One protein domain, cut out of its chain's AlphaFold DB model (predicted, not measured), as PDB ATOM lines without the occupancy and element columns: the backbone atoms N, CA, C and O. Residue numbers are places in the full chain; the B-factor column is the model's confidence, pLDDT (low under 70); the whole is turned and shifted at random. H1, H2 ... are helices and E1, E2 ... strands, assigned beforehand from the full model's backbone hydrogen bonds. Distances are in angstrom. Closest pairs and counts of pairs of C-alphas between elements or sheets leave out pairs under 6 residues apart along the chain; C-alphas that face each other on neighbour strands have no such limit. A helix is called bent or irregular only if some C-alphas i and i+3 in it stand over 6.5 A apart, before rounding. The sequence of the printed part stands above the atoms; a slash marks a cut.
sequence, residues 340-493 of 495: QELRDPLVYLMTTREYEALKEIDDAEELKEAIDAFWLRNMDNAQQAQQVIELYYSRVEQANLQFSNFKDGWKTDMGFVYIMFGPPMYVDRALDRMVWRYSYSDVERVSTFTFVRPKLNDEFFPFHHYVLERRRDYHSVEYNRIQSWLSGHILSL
ATOM      1  N   GLN A 340      36.242 -21.144  -1.573       93.81
ATOM      2  CA  GLN A 340      34.832 -21.430  -1.828       93.81
ATOM      3  C   GLN A 340      34.410 -20.971  -3.232       93.81
ATOM      4  O   GLN A 340      33.712 -21.698  -3.936       93.81
ATOM      5  N   GLU A 341      34.882 -19.809  -3.681       94.44
ATOM      6  CA  GLU A 341      34.647 -19.328  -5.047       94.44
ATOM      7  C   GLU A 341      35.398 -20.158  -6.104       94.44
ATOM      8  O   GLU A 341      34.925 -20.254  -7.236       94.44
ATOM      9  N   LEU A 342      36.515 -20.814  -5.751       95.50
ATOM     10  CA  LEU A 342      37.150 -21.835  -6.603       95.50
ATOM     11  C   LEU A 342      36.301 -23.112  -6.677       95.50
ATOM     12  O   LEU A 342      36.133 -23.690  -7.749       95.50
ATOM     13  N   ARG A 343      35.739 -23.555  -5.546       96.62
ATOM     14  CA  ARG A 343      34.903 -24.759  -5.470       96.62
ATOM     15  C   ARG A 343      33.669 -24.652  -6.358       96.62
ATOM     16  O   ARG A 343      33.390 -25.570  -7.127       96.62
ATOM     17  N   ASP A 344      32.903 -23.574  -6.217       96.25
ATOM     18  CA  ASP A 344      31.524 -23.524  -6.711       96.25
ATOM     19  C   ASP A 344      31.384 -23.746  -8.239       96.25
ATOM     20  O   ASP A 344      30.524 -24.529  -8.660       96.25
ATOM     21  N   PRO A 345      32.241 -23.165  -9.105       97.56
ATOM     22  CA  PRO A 345      32.208 -23.424 -10.542       97.56
ATOM     23  C   PRO A 345      32.544 -24.871 -10.935       97.56
ATOM     24  O   PRO A 345      32.242 -25.267 -12.059       97.56
ATOM     25  N   LEU A 346      33.153 -25.685 -10.062       97.62
ATOM     26  CA  LEU A 346      33.502 -27.083 -10.372       97.62
ATOM     27  C   LEU A 346      32.279 -27.996 -10.510       97.62
ATOM     28  O   LEU A 346      32.413 -29.105 -11.031       97.62
ATOM     29  N   VAL A 347      31.082 -27.514 -10.152       97.44
ATOM     30  CA  VAL A 347      29.799 -28.190 -10.411       97.44
ATOM     31  C   VAL A 347      29.628 -28.614 -11.877       97.44
ATOM     32  O   VAL A 347      28.938 -29.587 -12.163       97.44
ATOM     33  N   TYR A 348      30.286 -27.925 -12.813       97.38
ATOM     34  CA  TYR A 348      30.234 -28.236 -14.244       97.38
ATOM     35  C   TYR A 348      31.161 -29.372 -14.688       97.38
ATOM     36  O   TYR A 348      30.966 -29.927 -15.769       97.38
ATOM     37  N   LEU A 349      32.174 -29.715 -13.890       97.06
ATOM     38  CA  LEU A 349      33.157 -30.754 -14.219       97.06
ATOM     39  C   LEU A 349      33.033 -31.994 -13.328       97.06
ATOM     40  O   LEU A 349      33.419 -33.090 -13.742       97.06
ATOM     41  N   MET A 350      32.529 -31.827 -12.106       95.88
ATOM     42  CA  MET A 350      32.388 -32.891 -11.116       95.88
ATOM     43  C   MET A 350      31.091 -33.675 -11.289       95.88
ATOM     44  O   MET A 350      30.073 -33.169 -11.758       95.88
ATOM     45  N   THR A 351      31.103 -34.927 -10.835       95.25
ATOM     46  CA  THR A 351      29.845 -35.643 -10.606       95.25
ATOM     47  C   THR A 351      29.104 -35.039  -9.412       95.25
ATOM     48  O   THR A 351      29.729 -34.523  -8.487       95.25
ATOM     49  N   THR A 352      27.774 -35.175  -9.362       94.31
ATOM     50  CA  THR A 352      26.969 -34.686  -8.226       94.31
ATOM     51  C   THR A 352      27.492 -35.198  -6.883       94.31
ATOM     52  O   THR A 352      27.573 -34.445  -5.924       94.31
ATOM     53  N   ARG A 353      27.906 -36.471  -6.809       97.00
ATOM     54  CA  ARG A 353      28.427 -37.061  -5.568       97.00
ATOM     55  C   ARG A 353      29.755 -36.439  -5.132       97.00
ATOM     56  O   ARG A 353      29.946 -36.232  -3.940       97.00
ATOM     57  N   GLU A 354      30.667 -36.193  -6.070       95.81
ATOM     58  CA  GLU A 354      31.953 -35.545  -5.777       95.81
ATOM     59  C   GLU A 354      31.745 -34.098  -5.336       95.81
ATOM     60  O   GLU A 354      32.331 -33.677  -4.345       95.81
ATOM     61  N   TYR A 355      30.876 -33.367  -6.034       96.62
ATOM     62  CA  TYR A 355      30.605 -31.969  -5.730       96.62
ATOM     63  C   TYR A 355      29.931 -31.788  -4.365       96.62
ATOM     64  O   TYR A 355      30.336 -30.920  -3.597       96.62
ATOM     65  N   GLU A 356      28.952 -32.632  -4.018       96.56
ATOM     66  CA  GLU A 356      28.348 -32.590  -2.681       96.56
ATOM     67  C   GLU A 356      29.364 -32.955  -1.593       96.56
ATOM     68  O   GLU A 356      29.424 -32.266  -0.585       96.56
ATOM     69  N   ALA A 357      30.235 -33.950  -1.805       96.31
ATOM     70  CA  ALA A 357      31.301 -34.252  -0.843       96.31
ATOM     71  C   ALA A 357      32.256 -33.063  -0.631       96.31
ATOM     72  O   ALA A 357      32.692 -32.823   0.489       96.31
ATOM     73  N   LEU A 358      32.549 -32.303  -1.690       95.44
ATOM     74  CA  LEU A 358      33.396 -31.112  -1.628       95.44
ATOM     75  C   LEU A 358      32.718 -29.934  -0.907       95.44
ATOM     76  O   LEU A 358      33.393 -29.086  -0.332       95.44
ATOM     77  N   LYS A 359      31.382 -29.860  -0.934       95.06
ATOM     78  CA  LYS A 359      30.609 -28.825  -0.232       95.06
ATOM     79  C   LYS A 359      30.544 -29.026   1.279       95.06
ATOM     80  O   LYS A 359      30.361 -28.037   1.975       95.06
ATOM     81  N   GLU A 360      30.703 -30.258   1.756       96.50
ATOM     82  CA  GLU A 360      30.726 -30.585   3.190       96.50
ATOM     83  C   GLU A 360      32.070 -30.244   3.866       96.50
ATOM     84  O   GLU A 360      32.200 -30.399   5.078       96.50
ATOM     85  N   ILE A 361      33.082 -29.809   3.102       96.25
ATOM     86  CA  ILE A 361      34.373 -29.373   3.644       96.25
ATOM     87  C   ILE A 361      34.285 -27.887   4.011       96.25
ATOM     88  O   ILE A 361      34.246 -27.023   3.130       96.25
ATOM     89  N   ASP A 362      34.266 -27.602   5.314       94.12
ATOM     90  CA  ASP A 362      34.218 -26.235   5.852       94.12
ATOM     91  C   ASP A 362      35.609 -25.590   5.974       94.12
ATOM     92  O   ASP A 362      35.742 -24.368   5.846       94.12
ATOM     93  N   ASP A 363      36.649 -26.392   6.225       96.56
ATOM     94  CA  ASP A 363      38.020 -25.902   6.375       96.56
ATOM     95  C   ASP A 363      38.615 -25.482   5.021       96.56
ATOM     96  O   ASP A 363      38.576 -26.221   4.037       96.56
ATOM     97  N   ALA A 364      39.166 -24.267   4.959       94.88
ATOM     98  CA  ALA A 364      39.638 -23.684   3.705       94.88
ATOM     99  C   ALA A 364      40.917 -24.351   3.170       94.88
ATOM    100  O   ALA A 364      41.108 -24.390   1.952       94.88
ATOM    101  N   GLU A 365      41.786 -24.859   4.049       96.12
ATOM    102  CA  GLU A 365      43.019 -25.547   3.656       96.12
ATOM    103  C   GLU A 365      42.684 -26.943   3.121       96.12
ATOM    104  O   GLU A 365      43.061 -27.270   1.995       96.12
ATOM    105  N   GLU A 366      41.857 -27.705   3.843       97.25
ATOM    106  CA  GLU A 366      41.360 -29.013   3.397       97.25
ATOM    107  C   GLU A 366      40.587 -28.905   2.071       97.25
ATOM    108  O   GLU A 366      40.784 -29.705   1.150       97.25
ATOM    109  N   LEU A 367      39.744 -27.876   1.920       97.12
ATOM    110  CA  LEU A 367      39.006 -27.641   0.680       97.12
ATOM    111  C   LEU A 367      39.959 -27.356  -0.486       97.12
ATOM    112  O   LEU A 367      39.747 -27.849  -1.599       97.12
ATOM    113  N   LYS A 368      41.020 -26.580  -0.247       96.06
ATOM    114  CA  LYS A 368      42.021 -26.271  -1.269       96.06
ATOM    115  C   LYS A 368      42.775 -27.528  -1.698       96.06
ATOM    116  O   LYS A 368      42.920 -27.749  -2.901       96.06
ATOM    117  N   GLU A 369      43.190 -28.364  -0.750       96.56
ATOM    118  CA  GLU A 369      43.836 -29.650  -1.038       96.56
ATOM    119  C   GLU A 369      42.923 -30.578  -1.851       96.56
ATOM    120  O   GLU A 369      43.367 -31.196  -2.822       96.56
ATOM    121  N   ALA A 370      41.633 -30.641  -1.512       97.06
ATOM    122  CA  ALA A 370      40.655 -31.445  -2.240       97.06
ATOM    123  C   ALA A 370      40.442 -30.951  -3.685       97.06
ATOM    124  O   ALA A 370      40.356 -31.762  -4.615       97.06
ATOM    125  N   ILE A 371      40.406 -29.629  -3.897       96.12
ATOM    126  CA  ILE A 371      40.345 -29.018  -5.234       96.12
ATOM    127  C   ILE A 371      41.611 -29.345  -6.036       96.12
ATOM    128  O   ILE A 371      41.517 -29.740  -7.201       96.12
ATOM    129  N   ASP A 372      42.791 -29.229  -5.427       94.38
ATOM    130  CA  ASP A 372      44.060 -29.533  -6.094       94.38
ATOM    131  C   ASP A 372      44.145 -31.014  -6.478       94.38
ATOM    132  O   ASP A 372      44.486 -31.351  -7.615       94.38
ATOM    133  N   ALA A 373      43.745 -31.911  -5.573       94.69
ATOM    134  CA  ALA A 373      43.670 -33.341  -5.843       94.69
ATOM    135  C   ALA A 373      42.704 -33.662  -6.996       94.69
ATOM    136  O   ALA A 373      43.015 -34.506  -7.844       94.69
ATOM    137  N   PHE A 374      41.556 -32.979  -7.071       95.44
ATOM    138  CA  PHE A 374      40.615 -33.132  -8.182       95.44
ATOM    139  C   PHE A 374      41.254 -32.789  -9.531       95.44
ATOM    140  O   PHE A 374      41.093 -33.556 -10.485       95.44
ATOM    141  N   TRP A 375      41.975 -31.670  -9.618       94.19
ATOM    142  CA  TRP A 375      42.612 -31.250 -10.864       94.19
ATOM    143  C   TRP A 375      43.780 -32.155 -11.257       94.19
ATOM    144  O   TRP A 375      43.932 -32.481 -12.432       94.19
ATOM    145  N   LEU A 376      44.581 -32.606 -10.291       91.56
ATOM    146  CA  LEU A 376      45.780 -33.402 -10.557       91.56
ATOM    147  C   LEU A 376      45.485 -34.858 -10.947       91.56
ATOM    148  O   LEU A 376      46.294 -35.471 -11.638       91.56
ATOM    149  N   ARG A 377      44.336 -35.424 -10.552       91.81
ATOM    150  CA  ARG A 377      44.061 -36.871 -10.693       91.81
ATOM    151  C   ARG A 377      44.127 -37.421 -12.125       91.81
ATOM    152  O   ARG A 377      44.383 -38.608 -12.293       91.81
ATOM    153  N   ASN A 378      43.848 -36.583 -13.127       83.31
ATOM    154  CA  ASN A 378      43.736 -36.970 -14.540       83.31
ATOM    155  C   ASN A 378      44.756 -36.246 -15.443       83.31
ATOM    156  O   ASN A 378      44.635 -36.312 -16.666       83.31
ATOM    157  N   MET A 379      45.732 -35.547 -14.855       89.31
ATOM    158  CA  MET A 379      46.725 -34.754 -15.583       89.31
ATOM    159  C   MET A 379      48.085 -35.451 -15.575       89.31
ATOM    160  O   MET A 379      48.559 -35.889 -14.528       89.31
ATOM    161  N   ASP A 380      48.742 -35.506 -16.734       81.44
ATOM    162  CA  ASP A 380      50.019 -36.214 -16.888       81.44
ATOM    163  C   ASP A 380      51.196 -35.474 -16.229       81.44
ATOM    164  O   ASP A 380      52.193 -36.088 -15.847       81.44
ATOM    165  N   ASN A 381      51.115 -34.143 -16.102       86.31
ATOM    166  CA  ASN A 381      52.122 -33.342 -15.407       86.31
ATOM    167  C   ASN A 381      51.541 -32.064 -14.773       86.31
ATOM    168  O   ASN A 381      50.517 -31.532 -15.204       86.31
ATOM    169  N   ALA A 382      52.240 -31.547 -13.758       88.00
ATOM    170  CA  ALA A 382      51.802 -30.394 -12.968       88.00
ATOM    171  C   ALA A 382      51.732 -29.079 -13.766       88.00
ATOM    172  O   ALA A 382      50.867 -28.249 -13.497       88.00
ATOM    173  N   GLN A 383      52.601 -28.888 -14.764       89.69
ATOM    174  CA  GLN A 383      52.602 -27.675 -15.589       89.69
ATOM    175  C   GLN A 383      51.338 -27.593 -16.455       89.69
ATOM    176  O   GLN A 383      50.715 -26.539 -16.554       89.69
ATOM    177  N   GLN A 384      50.931 -28.715 -17.049       90.94
ATOM    178  CA  GLN A 384      49.685 -28.812 -17.799       90.94
ATOM    179  C   GLN A 384      48.479 -28.550 -16.890       90.94
ATOM    180  O   GLN A 384      47.594 -27.785 -17.264       90.94
ATOM    181  N   ALA A 385      48.461 -29.135 -15.687       92.25
ATOM    182  CA  ALA A 385      47.396 -28.896 -14.714       92.25
ATOM    183  C   ALA A 385      47.272 -27.402 -14.371       92.25
ATOM    184  O   ALA A 385      46.171 -26.859 -14.424       92.25
ATOM    185  N   GLN A 386      48.395 -26.723 -14.112       92.75
ATOM    186  CA  GLN A 386      48.420 -25.283 -13.841       92.75
ATOM    187  C   GLN A 386      47.780 -24.473 -14.978       92.75
ATOM    188  O   GLN A 386      46.904 -23.651 -14.721       92.75
ATOM    189  N   GLN A 387      48.158 -24.742 -16.232       93.12
ATOM    190  CA  GLN A 387      47.606 -24.043 -17.401       93.12
ATOM    191  C   GLN A 387      46.102 -24.289 -17.581       93.12
ATOM    192  O   GLN A 387      45.360 -23.383 -17.959       93.12
ATOM    193  N   VAL A 388      45.630 -25.511 -17.315       94.81
ATOM    194  CA  VAL A 388      44.199 -25.842 -17.391       94.81
ATOM    195  C   VAL A 388      43.412 -25.122 -16.298       94.81
ATOM    196  O   VAL A 388      42.351 -24.573 -16.585       94.81
ATOM    197  N   ILE A 389      43.928 -25.109 -15.069       94.56
ATOM    198  CA  ILE A 389      43.321 -24.422 -13.924       94.56
ATOM    199  C   ILE A 389      43.203 -22.921 -14.210       94.56
ATOM    200  O   ILE A 389      42.120 -22.349 -14.075       94.56
ATOM    201  N   GLU A 390      44.292 -22.298 -14.663       93.12
ATOM    202  CA  GLU A 390      44.336 -20.879 -15.027       93.12
ATOM    203  C   GLU A 390      43.325 -20.554 -16.135       93.12
ATOM    204  O   GLU A 390      42.548 -19.601 -16.032       93.12
ATOM    205  N   LEU A 391      43.249 -21.394 -17.171       93.56
ATOM    206  CA  LEU A 391      42.248 -21.246 -18.222       93.56
ATOM    207  C   LEU A 391      40.815 -21.383 -17.689       93.56
ATOM    208  O   LEU A 391      39.930 -20.637 -18.104       93.56
ATOM    209  N   TYR A 392      40.551 -22.360 -16.820       96.56
ATOM    210  CA  TYR A 392      39.205 -22.604 -16.311       96.56
ATOM    211  C   TYR A 392      38.700 -21.404 -15.516       96.56
ATOM    212  O   TYR A 392      37.647 -20.850 -15.834       96.56
ATOM    213  N   TYR A 393      39.478 -20.955 -14.531       95.81
ATOM    214  CA  TYR A 393      39.067 -19.858 -13.664       95.81
ATOM    215  C   TYR A 393      39.098 -18.501 -14.370       95.81
ATOM    216  O   TYR A 393      38.180 -17.711 -14.161       95.81
ATOM    217  N   SER A 394      40.016 -18.266 -15.316       91.25
ATOM    218  CA  SER A 394      39.933 -17.068 -16.168       91.25
ATOM    219  C   SER A 394      38.641 -17.034 -16.992       91.25
ATOM    220  O   SER A 394      38.030 -15.975 -17.138       91.25
ATOM    221  N   ARG A 395      38.141 -18.181 -17.477       93.19
ATOM    222  CA  ARG A 395      36.826 -18.239 -18.136       93.19
ATOM    223  C   ARG A 395      35.661 -18.022 -17.172       93.19
ATOM    224  O   ARG A 395      34.651 -17.461 -17.596       93.19
ATOM    225  N   VAL A 396      35.773 -18.438 -15.911       96.31
ATOM    226  CA  VAL A 396      34.760 -18.157 -14.878       96.31
ATOM    227  C   VAL A 396      34.679 -16.655 -14.606       96.31
ATOM    228  O   VAL A 396      33.586 -16.091 -14.638       96.31
ATOM    229  N   GLU A 397      35.813 -15.981 -14.421       91.62
ATOM    230  CA  GLU A 397      35.859 -14.527 -14.223       91.62
ATOM    231  C   GLU A 397      35.354 -13.764 -15.455       91.62
ATOM    232  O   GLU A 397      34.559 -12.831 -15.339       91.62
ATOM    233  N   GLN A 398      35.727 -14.206 -16.660       87.75
ATOM    234  CA  GLN A 398      35.193 -13.652 -17.909       87.75
ATOM    235  C   GLN A 398      33.683 -13.875 -18.046       87.75
ATOM    236  O   GLN A 398      32.984 -13.007 -18.573       87.75
ATOM    237  N   ALA A 399      33.162 -15.013 -17.584       92.00
ATOM    238  CA  ALA A 399      31.729 -15.259 -17.551       92.00
ATOM    239  C   ALA A 399      31.034 -14.329 -16.547       92.00
ATOM    240  O   ALA A 399      29.982 -13.779 -16.864       92.00
ATOM    241  N   ASN A 400      31.632 -14.100 -15.375       92.50
ATOM    242  CA  ASN A 400      31.154 -13.127 -14.393       92.50
ATOM    243  C   ASN A 400      31.119 -11.707 -14.961       92.50
ATOM    244  O   ASN A 400      30.134 -11.002 -14.767       92.50
ATOM    245  N   LEU A 401      32.135 -11.304 -15.709       86.06
ATOM    246  CA  LEU A 401      32.164 -10.015 -16.397       86.06
ATOM    247  C   LEU A 401      31.048  -9.862 -17.436       86.06
ATOM    248  O   LEU A 401      30.409  -8.819 -17.522       86.06
ATOM    249  N   GLN A 402      30.812 -10.901 -18.233       82.94
ATOM    250  CA  GLN A 402      29.934 -10.814 -19.400       82.94
ATOM    251  C   GLN A 402      28.461 -11.070 -19.110       82.94
ATOM    252  O   GLN A 402      27.595 -10.535 -19.801       82.94
ATOM    253  N   PHE A 403      28.173 -11.957 -18.160       88.62
ATOM    254  CA  PHE A 403      26.843 -12.546 -18.024       88.62
ATOM    255  C   PHE A 403      26.235 -12.337 -16.643       88.62
ATOM    256  O   PHE A 403      25.141 -12.845 -16.389       88.62
ATOM    257  N   SER A 404      26.907 -11.606 -15.748       89.88
ATOM    258  CA  SER A 404      26.310 -11.266 -14.457       89.88
ATOM    259  C   SER A 404      25.114 -10.359 -14.634       89.88
ATOM    260  O   SER A 404      25.117  -9.426 -15.433       89.88
ATOM    261  N   ASN A 405      24.073 -10.678 -13.883       86.62
ATOM    262  CA  ASN A 405      22.808  -9.978 -13.931       86.62
ATOM    263  C   ASN A 405      22.182 -10.014 -12.529       86.62
ATOM    264  O   ASN A 405      22.762  -9.471 -11.595       86.62
ATOM    265  N   PHE A 406      21.051 -10.695 -12.351       90.56
ATOM    266  CA  PHE A 406      20.481 -11.012 -11.046       90.56
ATOM    267  C   PHE A 406      21.256 -12.111 -10.289       90.56
ATOM    268  O   PHE A 406      21.035 -12.326  -9.095       90.56
ATOM    269  N   LYS A 407      22.152 -12.832 -10.975       93.00
ATOM    270  CA  LYS A 407      23.085 -13.801 -10.389       93.00
ATOM    271  C   LYS A 407      24.459 -13.706 -11.051       93.00
ATOM    272  O   LYS A 407      24.619 -13.022 -12.062       93.00
ATOM    273  N   ASP A 408      25.443 -14.383 -10.467       94.81
ATOM    274  CA  ASP A 408      26.813 -14.407 -10.986       94.81
ATOM    275  C   ASP A 408      26.843 -15.006 -12.395       94.81
ATOM    276  O   ASP A 408      26.171 -16.004 -12.677       94.81
ATOM    277  N   GLY A 409      27.630 -14.404 -13.280       93.88
ATOM    278  CA  GLY A 409      27.641 -14.757 -14.692       93.88
ATOM    279  C   GLY A 409      27.995 -16.216 -14.954       93.88
ATOM    280  O   GLY A 409      27.358 -16.839 -15.806       93.88
ATOM    281  N   TRP A 410      28.898 -16.808 -14.164       96.62
ATOM    282  CA  TRP A 410      29.230 -18.234 -14.258       96.62
ATOM    283  C   TRP A 410      28.031 -19.163 -14.019       96.62
ATOM    284  O   TRP A 410      28.009 -20.264 -14.562       96.62
ATOM    285  N   LYS A 411      27.012 -18.727 -13.264       97.00
ATOM    286  CA  LYS A 411      25.779 -19.489 -12.982       97.00
ATOM    287  C   LYS A 411      24.747 -19.395 -14.104       97.00
ATOM    288  O   LYS A 411      23.725 -20.078 -14.068       97.00
ATOM    289  N   THR A 412      24.934 -18.500 -15.070       95.62
ATOM    290  CA  THR A 412      24.001 -18.346 -16.192       95.62
ATOM    291  C   THR A 412      24.239 -19.408 -17.260       95.62
ATOM    292  O   THR A 412      25.349 -19.910 -17.411       95.62
ATOM    293  N   ASP A 413      23.215 -19.719 -18.056       95.75
ATOM    294  CA  ASP A 413      23.355 -20.665 -19.170       95.75
ATOM    295  C   ASP A 413      24.407 -20.204 -20.192       95.75
ATOM    296  O   ASP A 413      25.151 -21.017 -20.736       95.75
ATOM    297  N   MET A 414      24.492 -18.893 -20.436       94.50
ATOM    298  CA  MET A 414      25.517 -18.314 -21.304       94.50
ATOM    299  C   MET A 414      26.914 -18.445 -20.700       94.50
ATOM    300  O   MET A 414      27.837 -18.846 -21.403       94.50
ATOM    301  N   GLY A 415      27.064 -18.159 -19.403       95.75
ATOM    302  CA  GLY A 415      28.328 -18.326 -18.695       95.75
ATOM    303  C   GLY A 415      28.788 -19.771 -18.648       95.75
ATOM    304  O   GLY A 415      29.959 -20.033 -18.889       95.75
ATOM    305  N   PHE A 416      27.877 -20.723 -18.453       97.44
ATOM    306  CA  PHE A 416      28.203 -22.143 -18.512       97.44
ATOM    307  C   PHE A 416      28.730 -22.558 -19.893       97.44
ATOM    308  O   PHE A 416      29.804 -23.155 -19.991       97.44
ATOM    309  N   VAL A 417      28.037 -22.188 -20.976       96.62
ATOM    310  CA  VAL A 417      28.521 -22.455 -22.342       96.62
ATOM    311  C   VAL A 417      29.859 -21.748 -22.592       96.62
ATOM    312  O   VAL A 417      30.777 -22.354 -23.141       96.62
ATOM    313  N   TYR A 418      30.025 -20.506 -22.141       94.94
ATOM    314  CA  TYR A 418      31.277 -19.768 -22.292       94.94
ATOM    315  C   TYR A 418      32.442 -20.420 -21.535       94.94
ATOM    316  O   TYR A 418      33.527 -20.575 -22.090       94.94
ATOM    317  N   ILE A 419      32.230 -20.869 -20.297       96.31
ATOM    318  CA  ILE A 419      33.245 -21.588 -19.519       96.31
ATOM    319  C   ILE A 419      33.649 -22.856 -20.262       96.31
ATOM    320  O   ILE A 419      34.828 -23.077 -20.536       96.31
ATOM    321  N   MET A 420      32.673 -23.653 -20.690       96.00
ATOM    322  CA  MET A 420      32.948 -24.936 -21.323       96.00
ATOM    323  C   MET A 420      33.612 -24.797 -22.695       96.00
ATOM    324  O   MET A 420      34.550 -25.539 -22.988       96.00
ATOM    325  N   PHE A 421      33.176 -23.852 -23.527       93.75
ATOM    326  CA  PHE A 421      33.559 -23.783 -24.943       93.75
ATOM    327  C   PHE A 421      34.428 -22.573 -25.309       93.75
ATOM    328  O   PHE A 421      35.074 -22.601 -26.351       93.75
ATOM    329  N   GLY A 422      34.529 -21.566 -24.442       90.94
ATOM    330  CA  GLY A 422      35.216 -20.302 -24.706       90.94
ATOM    331  C   GLY A 422      34.335 -19.302 -25.466       90.94
ATOM    332  O   GLY A 422      33.119 -19.506 -25.569       90.94
ATOM    333  N   PRO A 423      34.918 -18.224 -26.017       89.19
ATOM    334  CA  PRO A 423      34.184 -17.277 -26.850       89.19
ATOM    335  C   PRO A 423      33.670 -17.947 -28.139       89.19
ATOM    336  O   PRO A 423      34.393 -18.739 -28.750       89.19
ATOM    337  N   PRO A 424      32.431 -17.660 -28.572       90.00
ATOM    338  CA  PRO A 424      31.906 -18.172 -29.835       90.00
ATOM    339  C   PRO A 424      32.597 -17.509 -31.034       90.00
ATOM    340  O   PRO A 424      32.952 -16.333 -30.980       90.00
ATOM    341  N   MET A 425      32.711 -18.233 -32.150       86.12
ATOM    342  CA  MET A 425      33.245 -17.670 -33.399       86.12
ATOM    343  C   MET A 425      32.255 -16.707 -34.059       86.12
ATOM    344  O   MET A 425      32.653 -15.696 -34.629       86.12
ATOM    345  N   TYR A 426      30.957 -17.015 -33.968       86.25
ATOM    346  CA  TYR A 426      29.886 -16.180 -34.507       86.25
ATOM    347  C   TYR A 426      28.742 -16.044 -33.509       86.25
ATOM    348  O   TYR A 426      28.361 -17.016 -32.848       86.25
ATOM    349  N   VAL A 427      28.162 -14.843 -33.452       88.81
ATOM    350  CA  VAL A 427      26.992 -14.528 -32.630       88.81
ATOM    351  C   VAL A 427      25.919 -13.900 -33.511       88.81
ATOM    352  O   VAL A 427      26.052 -12.748 -33.918       88.81
ATOM    353  N   ASP A 428      24.824 -14.623 -33.736       87.44
ATOM    354  CA  ASP A 428      23.629 -14.047 -34.356       87.44
ATOM    355  C   ASP A 428      22.670 -13.583 -33.270       87.44
ATOM    356  O   ASP A 428      22.336 -14.339 -32.351       87.44
ATOM    357  N   ARG A 429      22.187 -12.346 -33.387       85.00
ATOM    358  CA  ARG A 429      21.234 -11.759 -32.444       85.00
ATOM    359  C   ARG A 429      19.922 -11.451 -33.149       85.00
ATOM    360  O   ARG A 429      19.900 -10.793 -34.185       85.00
ATOM    361  N   ALA A 430      18.836 -11.909 -32.549       85.12
ATOM    362  CA  ALA A 430      17.472 -11.504 -32.839       85.12
ATOM    363  C   ALA A 430      16.855 -10.884 -31.571       85.12
ATOM    364  O   ALA A 430      17.496 -10.823 -30.524       85.12
ATOM    365  N   LEU A 431      15.608 -10.415 -31.661       78.12
ATOM    366  CA  LEU A 431      14.945  -9.698 -30.564       78.12
ATOM    367  C   LEU A 431      14.820 -10.536 -29.277       78.12
ATOM    368  O   LEU A 431      15.030 -10.030 -28.177       78.12
ATOM    369  N   ASP A 432      14.470 -11.814 -29.413       83.50
ATOM    370  CA  ASP A 432      14.196 -12.742 -28.310       83.50
ATOM    371  C   ASP A 432      15.097 -13.983 -28.332       83.50
ATOM    372  O   ASP A 432      14.894 -14.924 -27.560       83.50
ATOM    373  N   ARG A 433      16.097 -14.000 -29.215       88.25
ATOM    374  CA  ARG A 433      16.956 -15.158 -29.450       88.25
ATOM    375  C   ARG A 433      18.383 -14.730 -29.744       88.25
ATOM    376  O   ARG A 433      18.619 -13.764 -30.462       88.25
ATOM    377  N   MET A 434      19.332 -15.511 -29.253       91.12
ATOM    378  CA  MET A 434      20.742 -15.391 -29.593       91.12
ATOM    379  C   MET A 434      21.303 -16.760 -29.952       91.12
ATOM    380  O   MET A 434      20.994 -17.747 -29.292       91.12
ATOM    381  N   VAL A 435      22.114 -16.831 -31.002       92.00
ATOM    382  CA  VAL A 435      22.713 -18.081 -31.476       92.00
ATOM    383  C   VAL A 435      24.226 -17.938 -31.472       92.00
ATOM    384  O   VAL A 435      24.767 -17.037 -32.106       92.00
ATOM    385  N   TRP A 436      24.900 -18.823 -30.747       93.25
ATOM    386  CA  TRP A 436      26.356 -18.917 -30.682       93.25
ATOM    387  C   TRP A 436      26.838 -20.103 -31.507       93.25
ATOM    388  O   TRP A 436      26.317 -21.208 -31.345       93.25
ATOM    389  N   ARG A 437      27.840 -19.889 -32.366       89.88
ATOM    390  CA  ARG A 437      28.444 -20.945 -33.195       89.88
ATOM    391  C   ARG A 437      29.933 -21.108 -32.913       89.88
ATOM    392  O   ARG A 437      30.666 -20.123 -32.841       89.88
ATOM    393  N   TYR A 438      30.360 -22.366 -32.829       88.06
ATOM    394  CA  TYR A 438      31.744 -22.793 -32.585       88.06
ATOM    395  C   TYR A 438      32.336 -23.620 -33.739       88.06
ATOM    396  O   TYR A 438      33.428 -24.165 -33.607       88.06
ATOM    397  N   SER A 439      31.644 -23.715 -34.878       82.56
ATOM    398  CA  SER A 439      32.200 -24.249 -36.127       82.56
ATOM    399  C   SER A 439      31.847 -23.345 -37.313       82.56
ATOM    400  O   SER A 439      30.913 -22.543 -37.243       82.56
ATOM    401  N   TYR A 440      32.611 -23.474 -38.400       69.50
ATOM    402  CA  TYR A 440      32.338 -22.803 -39.677       69.50
ATOM    403  C   TYR A 440      31.212 -23.483 -40.475       69.50
ATOM    404  O   TYR A 440      30.790 -22.963 -41.504       69.50
ATOM    405  N   SER A 441      30.752 -24.663 -40.044       62.12
ATOM    406  CA  SER A 441      29.755 -25.458 -40.754       62.12
ATOM    407  C   SER A 441      28.380 -25.285 -40.119       62.12
ATOM    408  O   SER A 441      28.123 -25.775 -39.019       62.12
ATOM    409  N   ASP A 442      27.445 -24.687 -40.860       54.53
ATOM    410  CA  ASP A 442      26.036 -24.558 -40.449       54.53
ATOM    411  C   ASP A 442      25.327 -25.913 -40.247       54.53
ATOM    412  O   ASP A 442      24.224 -25.982 -39.700       54.53
ATOM    413  N   VAL A 443      25.947 -27.014 -40.687       54.31
ATOM    414  CA  VAL A 443      25.387 -28.370 -40.614       54.31
ATOM    415  C   VAL A 443      25.705 -29.044 -39.271       54.31
ATOM    416  O   VAL A 443      24.980 -29.944 -38.834       54.31
ATOM    417  N   GLU A 444      26.743 -28.598 -38.559       61.38
ATOM    418  CA  GLU A 444      27.155 -29.187 -37.283       61.38
ATOM    419  C   GLU A 444      26.318 -28.641 -36.120       61.38
ATOM    420  O   GLU A 444      26.787 -27.865 -35.285       61.38
ATOM    421  N   ARG A 445      25.063 -29.108 -36.017       59.22
ATOM    422  CA  ARG A 445      24.118 -28.759 -34.932       59.22
ATOM    423  C   ARG A 445      24.720 -28.897 -33.525       59.22
ATOM    424  O   ARG A 445      24.274 -28.206 -32.615       59.22
ATOM    425  N   VAL A 446      25.710 -29.770 -33.345       67.88
ATOM    426  CA  VAL A 446      26.428 -30.026 -32.081       67.88
ATOM    427  C   VAL A 446      27.403 -28.914 -31.665       67.88
ATOM    428  O   VAL A 446      27.886 -28.933 -30.540       67.88
ATOM    429  N   SER A 447      27.658 -27.934 -32.536       81.25
ATOM    430  CA  SER A 447      28.531 -26.772 -32.292       81.25
ATOM    431  C   SER A 447      27.765 -25.446 -32.177       81.25
ATOM    432  O   SER A 447      28.367 -24.372 -32.145       81.25
ATOM    433  N   THR A 448      26.432 -25.509 -32.161       90.19
ATOM    434  CA  THR A 448      25.550 -24.337 -32.154       90.19
ATOM    435  C   THR A 448      24.685 -24.342 -30.906       90.19
ATOM    436  O   THR A 448      23.935 -25.294 -30.709       90.19
ATOM    437  N   PHE A 449      24.729 -23.266 -30.121       93.69
ATOM    438  CA  PHE A 449      23.913 -23.071 -28.923       93.69
ATOM    439  C   PHE A 449      22.911 -21.946 -29.156       93.69
ATOM    440  O   PHE A 449      23.278 -20.840 -29.543       93.69
ATOM    441  N   THR A 450      21.628 -22.239 -28.954       93.56
ATOM    442  CA  THR A 450      20.549 -21.256 -29.089       93.56
ATOM    443  C   THR A 450      20.061 -20.865 -27.711       93.56
ATOM    444  O   THR A 450      19.656 -21.721 -26.933       93.56
ATOM    445  N   PHE A 451      20.067 -19.572 -27.431       93.81
ATOM    446  CA  PHE A 451      19.526 -18.998 -26.219       93.81
ATOM    447  C   PHE A 451      18.255 -18.225 -26.534       93.81
ATOM    448  O   PHE A 451      18.185 -17.508 -27.533       93.81
ATOM    449  N   VAL A 452      17.261 -18.353 -25.668       91.31
ATOM    450  CA  VAL A 452      15.983 -17.654 -25.762       91.31
ATOM    451  C   VAL A 452      15.818 -16.726 -24.572       91.31
ATOM    452  O   VAL A 452      16.223 -17.052 -23.455       91.31
ATOM    453  N   ARG A 453      15.231 -15.558 -24.810       87.06
ATOM    454  CA  ARG A 453      14.898 -14.603 -23.759       87.06
ATOM    455  C   ARG A 453      13.518 -14.941 -23.190       87.06
ATOM    456  O   ARG A 453      12.541 -14.935 -23.946       87.06
ATOM    457  N   PRO A 454      13.392 -15.220 -21.883       83.81
ATOM    458  CA  PRO A 454      12.093 -15.381 -21.244       83.81
ATOM    459  C   PRO A 454      11.249 -14.117 -21.416       83.81
ATOM    460  O   PRO A 454      11.720 -13.003 -21.187       83.81
ATOM    461  N   LYS A 455       9.986 -14.280 -21.820       74.81
ATOM    462  CA  LYS A 455       9.028 -13.171 -21.855       74.81
ATOM    463  C   LYS A 455       8.551 -12.906 -20.434       74.81
ATOM    464  O   LYS A 455       7.781 -13.696 -19.889       74.81
ATOM    465  N   LEU A 456       9.029 -11.821 -19.840       67.25
ATOM    466  CA  LEU A 456       8.516 -11.320 -18.573       67.25
ATOM    467  C   LEU A 456       7.325 -10.401 -18.869       67.25
ATOM    468  O   LEU A 456       7.398  -9.554 -19.755       67.25
ATOM    469  N   ASN A 457       6.217 -10.603 -18.153       55.72
ATOM    470  CA  ASN A 457       5.060  -9.704 -18.181       55.72
ATOM    471  C   ASN A 457       5.326  -8.519 -17.242       55.72
ATOM    472  O   ASN A 457       4.621  -8.357 -16.246       55.72
ATOM    473  N   ASP A 458       6.381  -7.762 -17.515       55.94
ATOM    474  CA  ASP A 458       6.682  -6.514 -16.824       55.94
ATOM    475  C   ASP A 458       6.921  -5.424 -17.877       55.94
ATOM    476  O   ASP A 458       7.402  -5.701 -18.977       55.94
ATOM    477  N   GLU A 459       6.533  -4.196 -17.549       45.78
ATOM    478  CA  GLU A 459       6.728  -2.995 -18.372       45.78
ATOM    479  C   GLU A 459       8.218  -2.613 -18.457       45.78
ATOM    480  O   GLU A 459       8.637  -1.822 -19.303       45.78
ATOM    481  N   PHE A 460       9.036  -3.259 -17.624       51.97
ATOM    482  CA  PHE A 460      10.448  -3.006 -17.438       51.97
ATOM    483  C   PHE A 460      11.283  -4.231 -17.833       51.97
ATOM    484  O   PHE A 460      11.107  -5.330 -17.308       51.97
ATOM    485  N   PHE A 461      12.246  -4.035 -18.743       52.19
ATOM    486  CA  PHE A 461      13.137  -5.088 -19.261       52.19
ATOM    487  C   PHE A 461      14.590  -4.965 -18.779       52.19
ATOM    488  O   PHE A 461      15.500  -4.932 -19.613       52.19
ATOM    489  N   PRO A 462      14.868  -4.899 -17.471       54.41
ATOM    490  CA  PRO A 462      16.184  -4.449 -17.070       54.41
ATOM    491  C   PRO A 462      17.239  -5.575 -17.149       54.41
ATOM    492  O   PRO A 462      18.377  -5.296 -17.499       54.41
ATOM    493  N   PHE A 463      16.941  -6.870 -16.914       63.25
ATOM    494  CA  PHE A 463      17.952  -7.950 -17.050       63.25
ATOM    495  C   PHE A 463      18.015  -8.533 -18.476       63.25
ATOM    496  O   PHE A 463      17.018  -8.990 -19.052       63.25
ATOM    497  N   HIS A 464      19.226  -8.635 -19.028       70.06
ATOM    498  CA  HIS A 464      19.524  -9.506 -20.167       70.06
ATOM    499  C   HIS A 464      19.655 -10.960 -19.688       70.06
ATOM    500  O   HIS A 464      20.749 -11.493 -19.525       70.06
ATOM    501  N   HIS A 465      18.517 -11.600 -19.414       85.06
ATOM    502  CA  HIS A 465      18.469 -13.016 -19.067       85.06
ATOM    503  C   HIS A 465      18.178 -13.871 -20.298       85.06
ATOM    504  O   HIS A 465      17.157 -13.699 -20.962       85.06
ATOM    505  N   TYR A 466      19.073 -14.807 -20.576       89.12
ATOM    506  CA  TYR A 466      18.958 -15.752 -21.672       89.12
ATOM    507  C   TYR A 466      19.069 -17.172 -21.128       89.12
ATOM    508  O   TYR A 466      19.952 -17.474 -20.323       89.12
ATOM    509  N   VAL A 467      18.174 -18.034 -21.595       92.44
ATOM    510  CA  VAL A 467      18.090 -19.445 -21.218       92.44
ATOM    511  C   VAL A 467      18.442 -20.291 -22.434       92.44
ATOM    512  O   VAL A 467      17.952 -20.043 -23.534       92.44
ATOM    513  N   LEU A 468      19.289 -21.299 -22.258       94.44
ATOM    514  CA  LEU A 468      19.665 -22.236 -23.306       94.44
ATOM    515  C   LEU A 468      18.466 -23.105 -23.704       94.44
ATOM    516  O   LEU A 468      17.838 -23.767 -22.870       94.44
ATOM    517  N   GLU A 469      18.214 -23.181 -25.008       92.75
ATOM    518  CA  GLU A 469      17.342 -24.180 -25.616       92.75
ATOM    519  C   GLU A 469      18.040 -25.548 -25.558       92.75
ATOM    520  O   GLU A 469      18.809 -25.932 -26.443       92.75
ATOM    521  N   ARG A 470      17.812 -26.262 -24.451       92.31
ATOM    522  CA  ARG A 470      18.427 -27.560 -24.154       92.31
ATOM    523  C   ARG A 470      17.954 -28.642 -25.107       92.31
ATOM    524  O   ARG A 470      16.789 -28.692 -25.506       92.31
ATOM    525  N   ARG A 471      18.866 -29.553 -25.441       91.06
ATOM    526  CA  ARG A 471      18.603 -30.652 -26.372       91.06
ATOM    527  C   ARG A 471      19.331 -31.907 -25.925       91.06
ATOM    528  O   ARG A 471      20.469 -31.851 -25.477       91.06
ATOM    529  N   ARG A 472      18.696 -33.064 -26.123       91.25
ATOM    530  CA  ARG A 472      19.283 -34.365 -25.757       91.25
ATOM    531  C   ARG A 472      20.622 -34.631 -26.449       91.25
ATOM    532  O   ARG A 472      21.479 -35.282 -25.865       91.25
ATOM    533  N   ASP A 473      20.804 -34.124 -27.668       89.50
ATOM    534  CA  ASP A 473      22.042 -34.294 -28.434       89.50
ATOM    535  C   ASP A 473      23.242 -33.527 -27.849       89.50
ATOM    536  O   ASP A 473      24.377 -33.865 -28.172       89.50
ATOM    537  N   TYR A 474      23.034 -32.578 -26.925       93.69
ATOM    538  CA  TYR A 474      24.137 -31.930 -26.213       93.69
ATOM    539  C   TYR A 474      24.800 -32.807 -25.152       93.69
ATOM    540  O   TYR A 474      25.910 -32.481 -24.751       93.69
ATOM    541  N   HIS A 475      24.203 -33.931 -24.741       94.06
ATOM    542  CA  HIS A 475      24.785 -34.785 -23.699       94.06
ATOM    543  C   HIS A 475      26.201 -35.241 -24.076       94.06
ATOM    544  O   HIS A 475      27.147 -35.105 -23.306       94.06
ATOM    545  N   SER A 476      26.369 -35.752 -25.301       92.31
ATOM    546  CA  SER A 476      27.679 -36.183 -25.799       92.31
ATOM    547  C   SER A 476      28.641 -35.010 -26.000       92.31
ATOM    548  O   SER A 476      29.841 -35.171 -25.801       92.31
ATOM    549  N   VAL A 477      28.128 -33.833 -26.372       93.00
ATOM    550  CA  VAL A 477      28.934 -32.616 -26.566       93.00
ATOM    551  C   VAL A 477      29.513 -32.143 -25.236       93.00
ATOM    552  O   VAL A 477      30.714 -31.906 -25.131       93.00
ATOM    553  N   GLU A 478      28.660 -32.055 -24.218       95.06
ATOM    554  CA  GLU A 478      29.023 -31.696 -22.854       95.06
ATOM    555  C   GLU A 478      30.014 -32.698 -22.268       95.06
ATOM    556  O   GLU A 478      31.097 -32.308 -21.840       95.06
ATOM    557  N   TYR A 479      29.697 -33.996 -22.343       95.56
ATOM    558  CA  TYR A 479      30.559 -35.059 -21.836       95.56
ATOM    559  C   TYR A 479      31.963 -35.004 -22.452       95.56
ATOM    560  O   TYR A 479      32.954 -34.973 -21.723       95.56
ATOM    561  N   ASN A 480      32.067 -34.920 -23.783       94.12
ATOM    562  CA  ASN A 480      33.359 -34.833 -24.469       94.12
ATOM    563  C   ASN A 480      34.140 -33.576 -24.062       94.12
ATOM    564  O   ASN A 480      35.369 -33.615 -23.940       94.12
ATOM    565  N   ARG A 481      33.439 -32.459 -23.828       95.06
ATOM    566  CA  ARG A 481      34.077 -31.224 -23.373       95.06
ATOM    567  C   ARG A 481      34.598 -31.354 -21.944       95.06
ATOM    568  O   ARG A 481      35.737 -30.968 -21.710       95.06
ATOM    569  N   ILE A 482      33.831 -31.955 -21.031       96.81
ATOM    570  CA  ILE A 482      34.282 -32.268 -19.664       96.81
ATOM    571  C   ILE A 482      35.529 -33.162 -19.713       96.81
ATOM    572  O   ILE A 482      36.524 -32.850 -19.067       96.81
ATOM    573  N   GLN A 483      35.541 -34.220 -20.529       96.12
ATOM    574  CA  GLN A 483      36.732 -35.077 -20.663       96.12
ATOM    575  C   GLN A 483      37.949 -34.310 -21.202       96.12
ATOM    576  O   GLN A 483      39.075 -34.546 -20.766       96.12
ATOM    577  N   SER A 484      37.738 -33.356 -22.112       95.06
ATOM    578  CA  SER A 484      38.816 -32.497 -22.621       95.06
ATOM    579  C   SER A 484      39.396 -31.594 -21.530       95.06
ATOM    580  O   SER A 484      40.606 -31.376 -21.506       95.06
ATOM    581  N   TRP A 485      38.554 -31.088 -20.623       96.50
ATOM    582  CA  TRP A 485      38.995 -30.355 -19.435       96.50
ATOM    583  C   TRP A 485      39.793 -31.245 -18.489       96.50
ATOM    584  O   TRP A 485      40.906 -30.890 -18.124       96.50
ATOM    585  N   LEU A 486      39.262 -32.420 -18.145       95.25
ATOM    586  CA  LEU A 486      39.880 -33.319 -17.169       95.25
ATOM    587  C   LEU A 486      41.210 -33.923 -17.645       95.25
ATOM    588  O   LEU A 486      42.056 -34.203 -16.812       95.25
ATOM    589  N   SER A 487      41.399 -34.114 -18.953       93.75
ATOM    590  CA  SER A 487      42.643 -34.649 -19.543       93.75
ATOM    591  C   SER A 487      43.652 -33.572 -19.961       93.75
ATOM    592  O   SER A 487      44.720 -33.884 -20.486       93.75
ATOM    593  N   GLY A 488      43.287 -32.293 -19.848       92.88
ATOM    594  CA  GLY A 488      44.090 -31.174 -20.341       92.88
ATOM    595  C   GLY A 488      44.153 -31.035 -21.868       92.88
ATOM    596  O   GLY A 488      44.778 -30.097 -22.366       92.88
ATOM    597  N   HIS A 489      43.457 -31.887 -22.633       92.75
ATOM    598  CA  HIS A 489      43.320 -31.744 -24.088       92.75
ATOM    599  C   HIS A 489      42.666 -30.409 -24.491       92.75
ATOM    600  O   HIS A 489      42.887 -29.921 -25.602       92.75
ATOM    601  N   ILE A 490      41.921 -29.770 -23.579       93.06
ATOM    602  CA  ILE A 490      41.307 -28.451 -23.775       93.06
ATOM    603  C   ILE A 490      42.300 -27.376 -24.240       93.06
ATOM    604  O   ILE A 490      41.920 -26.524 -25.042       93.06
ATOM    605  N   LEU A 491      43.565 -27.446 -23.809       90.25
ATOM    606  CA  LEU A 491      44.610 -26.491 -24.196       90.25
ATOM    607  C   LEU A 491      44.917 -26.539 -25.700       90.25
ATOM    608  O   LEU A 491      45.292 -25.530 -26.283       90.25
ATOM    609  N   SER A 492      44.714 -27.692 -26.344       86.94
ATOM    610  CA  SER A 492      44.941 -27.868 -27.786       86.94
ATOM    611  C   SER A 492      43.747 -27.477 -28.662       86.94
ATOM    612  O   SER A 492      43.873 -27.414 -29.880       86.94
ATOM    613  N   LEU A 493      42.584 -27.231 -28.049       80.38
ATOM    614  CA  LEU A 493      41.341 -26.874 -28.740       80.38
ATOM    615  C   LEU A 493      41.106 -25.357 -28.786       80.38
ATOM    616  O   LEU A 493      40.018 -24.925 -29.170       80.38
TER     617      LEU A 493
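What this domain is: This is residues 340 to 493 of the 495 residues of an uncharacterized protein of Bacteroidetes bacterium HLUCCA01 (UniProt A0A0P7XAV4). A body of helices has a small three-stranded sheet at one end: H4 and H6 come close near Val 388 and Trp 485 and spread from there like a V, with the short helix H5 in the V and the sheet E1 E2 E3 toward its open side. At the other end H3 and the helical hairpin H1 and H2 fill out the body, and residues 456 to 461, in the long link after E3, stick out free. The printed part has 154 residues, with seven named helices and three named strands in the order H1 H2 H3 H4 H5 E1 E2 E3 H6 H7, and its class is mostly helix. The sheet is antiparallel in the order E1 E2 E3. The whole is compact, with a radius of gyration of the C-alphas of 16.9 A and spans of 48 by 37 by 26 A.

Where its parts are: H1 is residues 340 to 348, 14.9 A long, and begins at C-alpha 340 at (34.832, -21.430, -1.828). H1 is irregular, but only just: C-alphas 342 and 345 are 6.52 A apart. H2 is residues 352 to 359 and H3 is residues 364 to 376, the latter 18.3 A long. H4, residues 382 to 403, is the longest helix at 31.1 A, and runs from C-alpha 382 at (51.802, -30.394, -12.968) to C-alpha 403 at (26.843, -12.546, -18.024). H5 is residues 413 to 421, 12.1 A long. The strands are E1, residues 426 to 429, 9.9 A; E2, residues 433 to 437, 13.4 A; and E3, residues 448 to 452, 13.3 A. H6 is residues 474 to 486, 18.2 A long, and H7 is residues 489 to 493, ending at C-alpha 493 at (41.341, -26.874, -28.740).

How they stand to each other: H4 is the hub and touches H3, H5 and H7. H4 and H5 are a helical hairpin, at a shallow tilt of 26 degrees, opposite ways; their closest C-alphas, those of Ala 399 and Gly 415, are 4.7 A apart. H3 touches H4 with residues 375 to 376 alone, at a steep tilt of 69 degrees, only just short of about perpendicular; the closest C-alphas are those of Leu 376 and Ala 385, 6.3 A apart. H4 and H7 only just touch, with 3 pairs of C-alphas within 8 A, the closest being Val 388 and Leu 491 at 6.8 A. H6 touches H5 with residues 478 to 482 alone, at a steep tilt of 52 degrees, and the C-alphas of Met 420 and Arg 481 are the closest at 6.7 A. H1 and H2 form a helical hairpin at a shallow tilt of 2 degrees, closest at the C-alphas of Val 347 and Tyr 355, 6.1 A apart. H1 also touches H3, where the closest C-alphas, those of Arg 343 and Ile 371, are 6.9 A apart. The sheet is a meander, each strand the antiparallel neighbour of the one before, and H5 only grazes it with residues 413 to 418. N 428 and O 435 of E1 and E2 are 2.9 A apart, and N 451 and O 434 of E3 and E2 are 2.8 A apart, both within hydrogen-bond range. In H2, H3, H4, H5 and H6 every O i to N i+4 pair is within hydrogen-bond range; in H1 it is 1 of 5, with 4 of 6 O i to N i+3 pairs, and in H7 0 of 1, with 2 of 2.

The domain as a whole: The two C-alphas farthest apart, those of Asn 381 and Glu 459, are 54.7 A apart. The printed part has no cut. The link from E3 to H6, residues 453 to 473, is long, and its residues 467 to 468 pair antiparallel with residues 451 to 452 of E3. The mean pLDDT of the printed part is 88.9, and residues 440 to 446 and 456 to 463 are under 70.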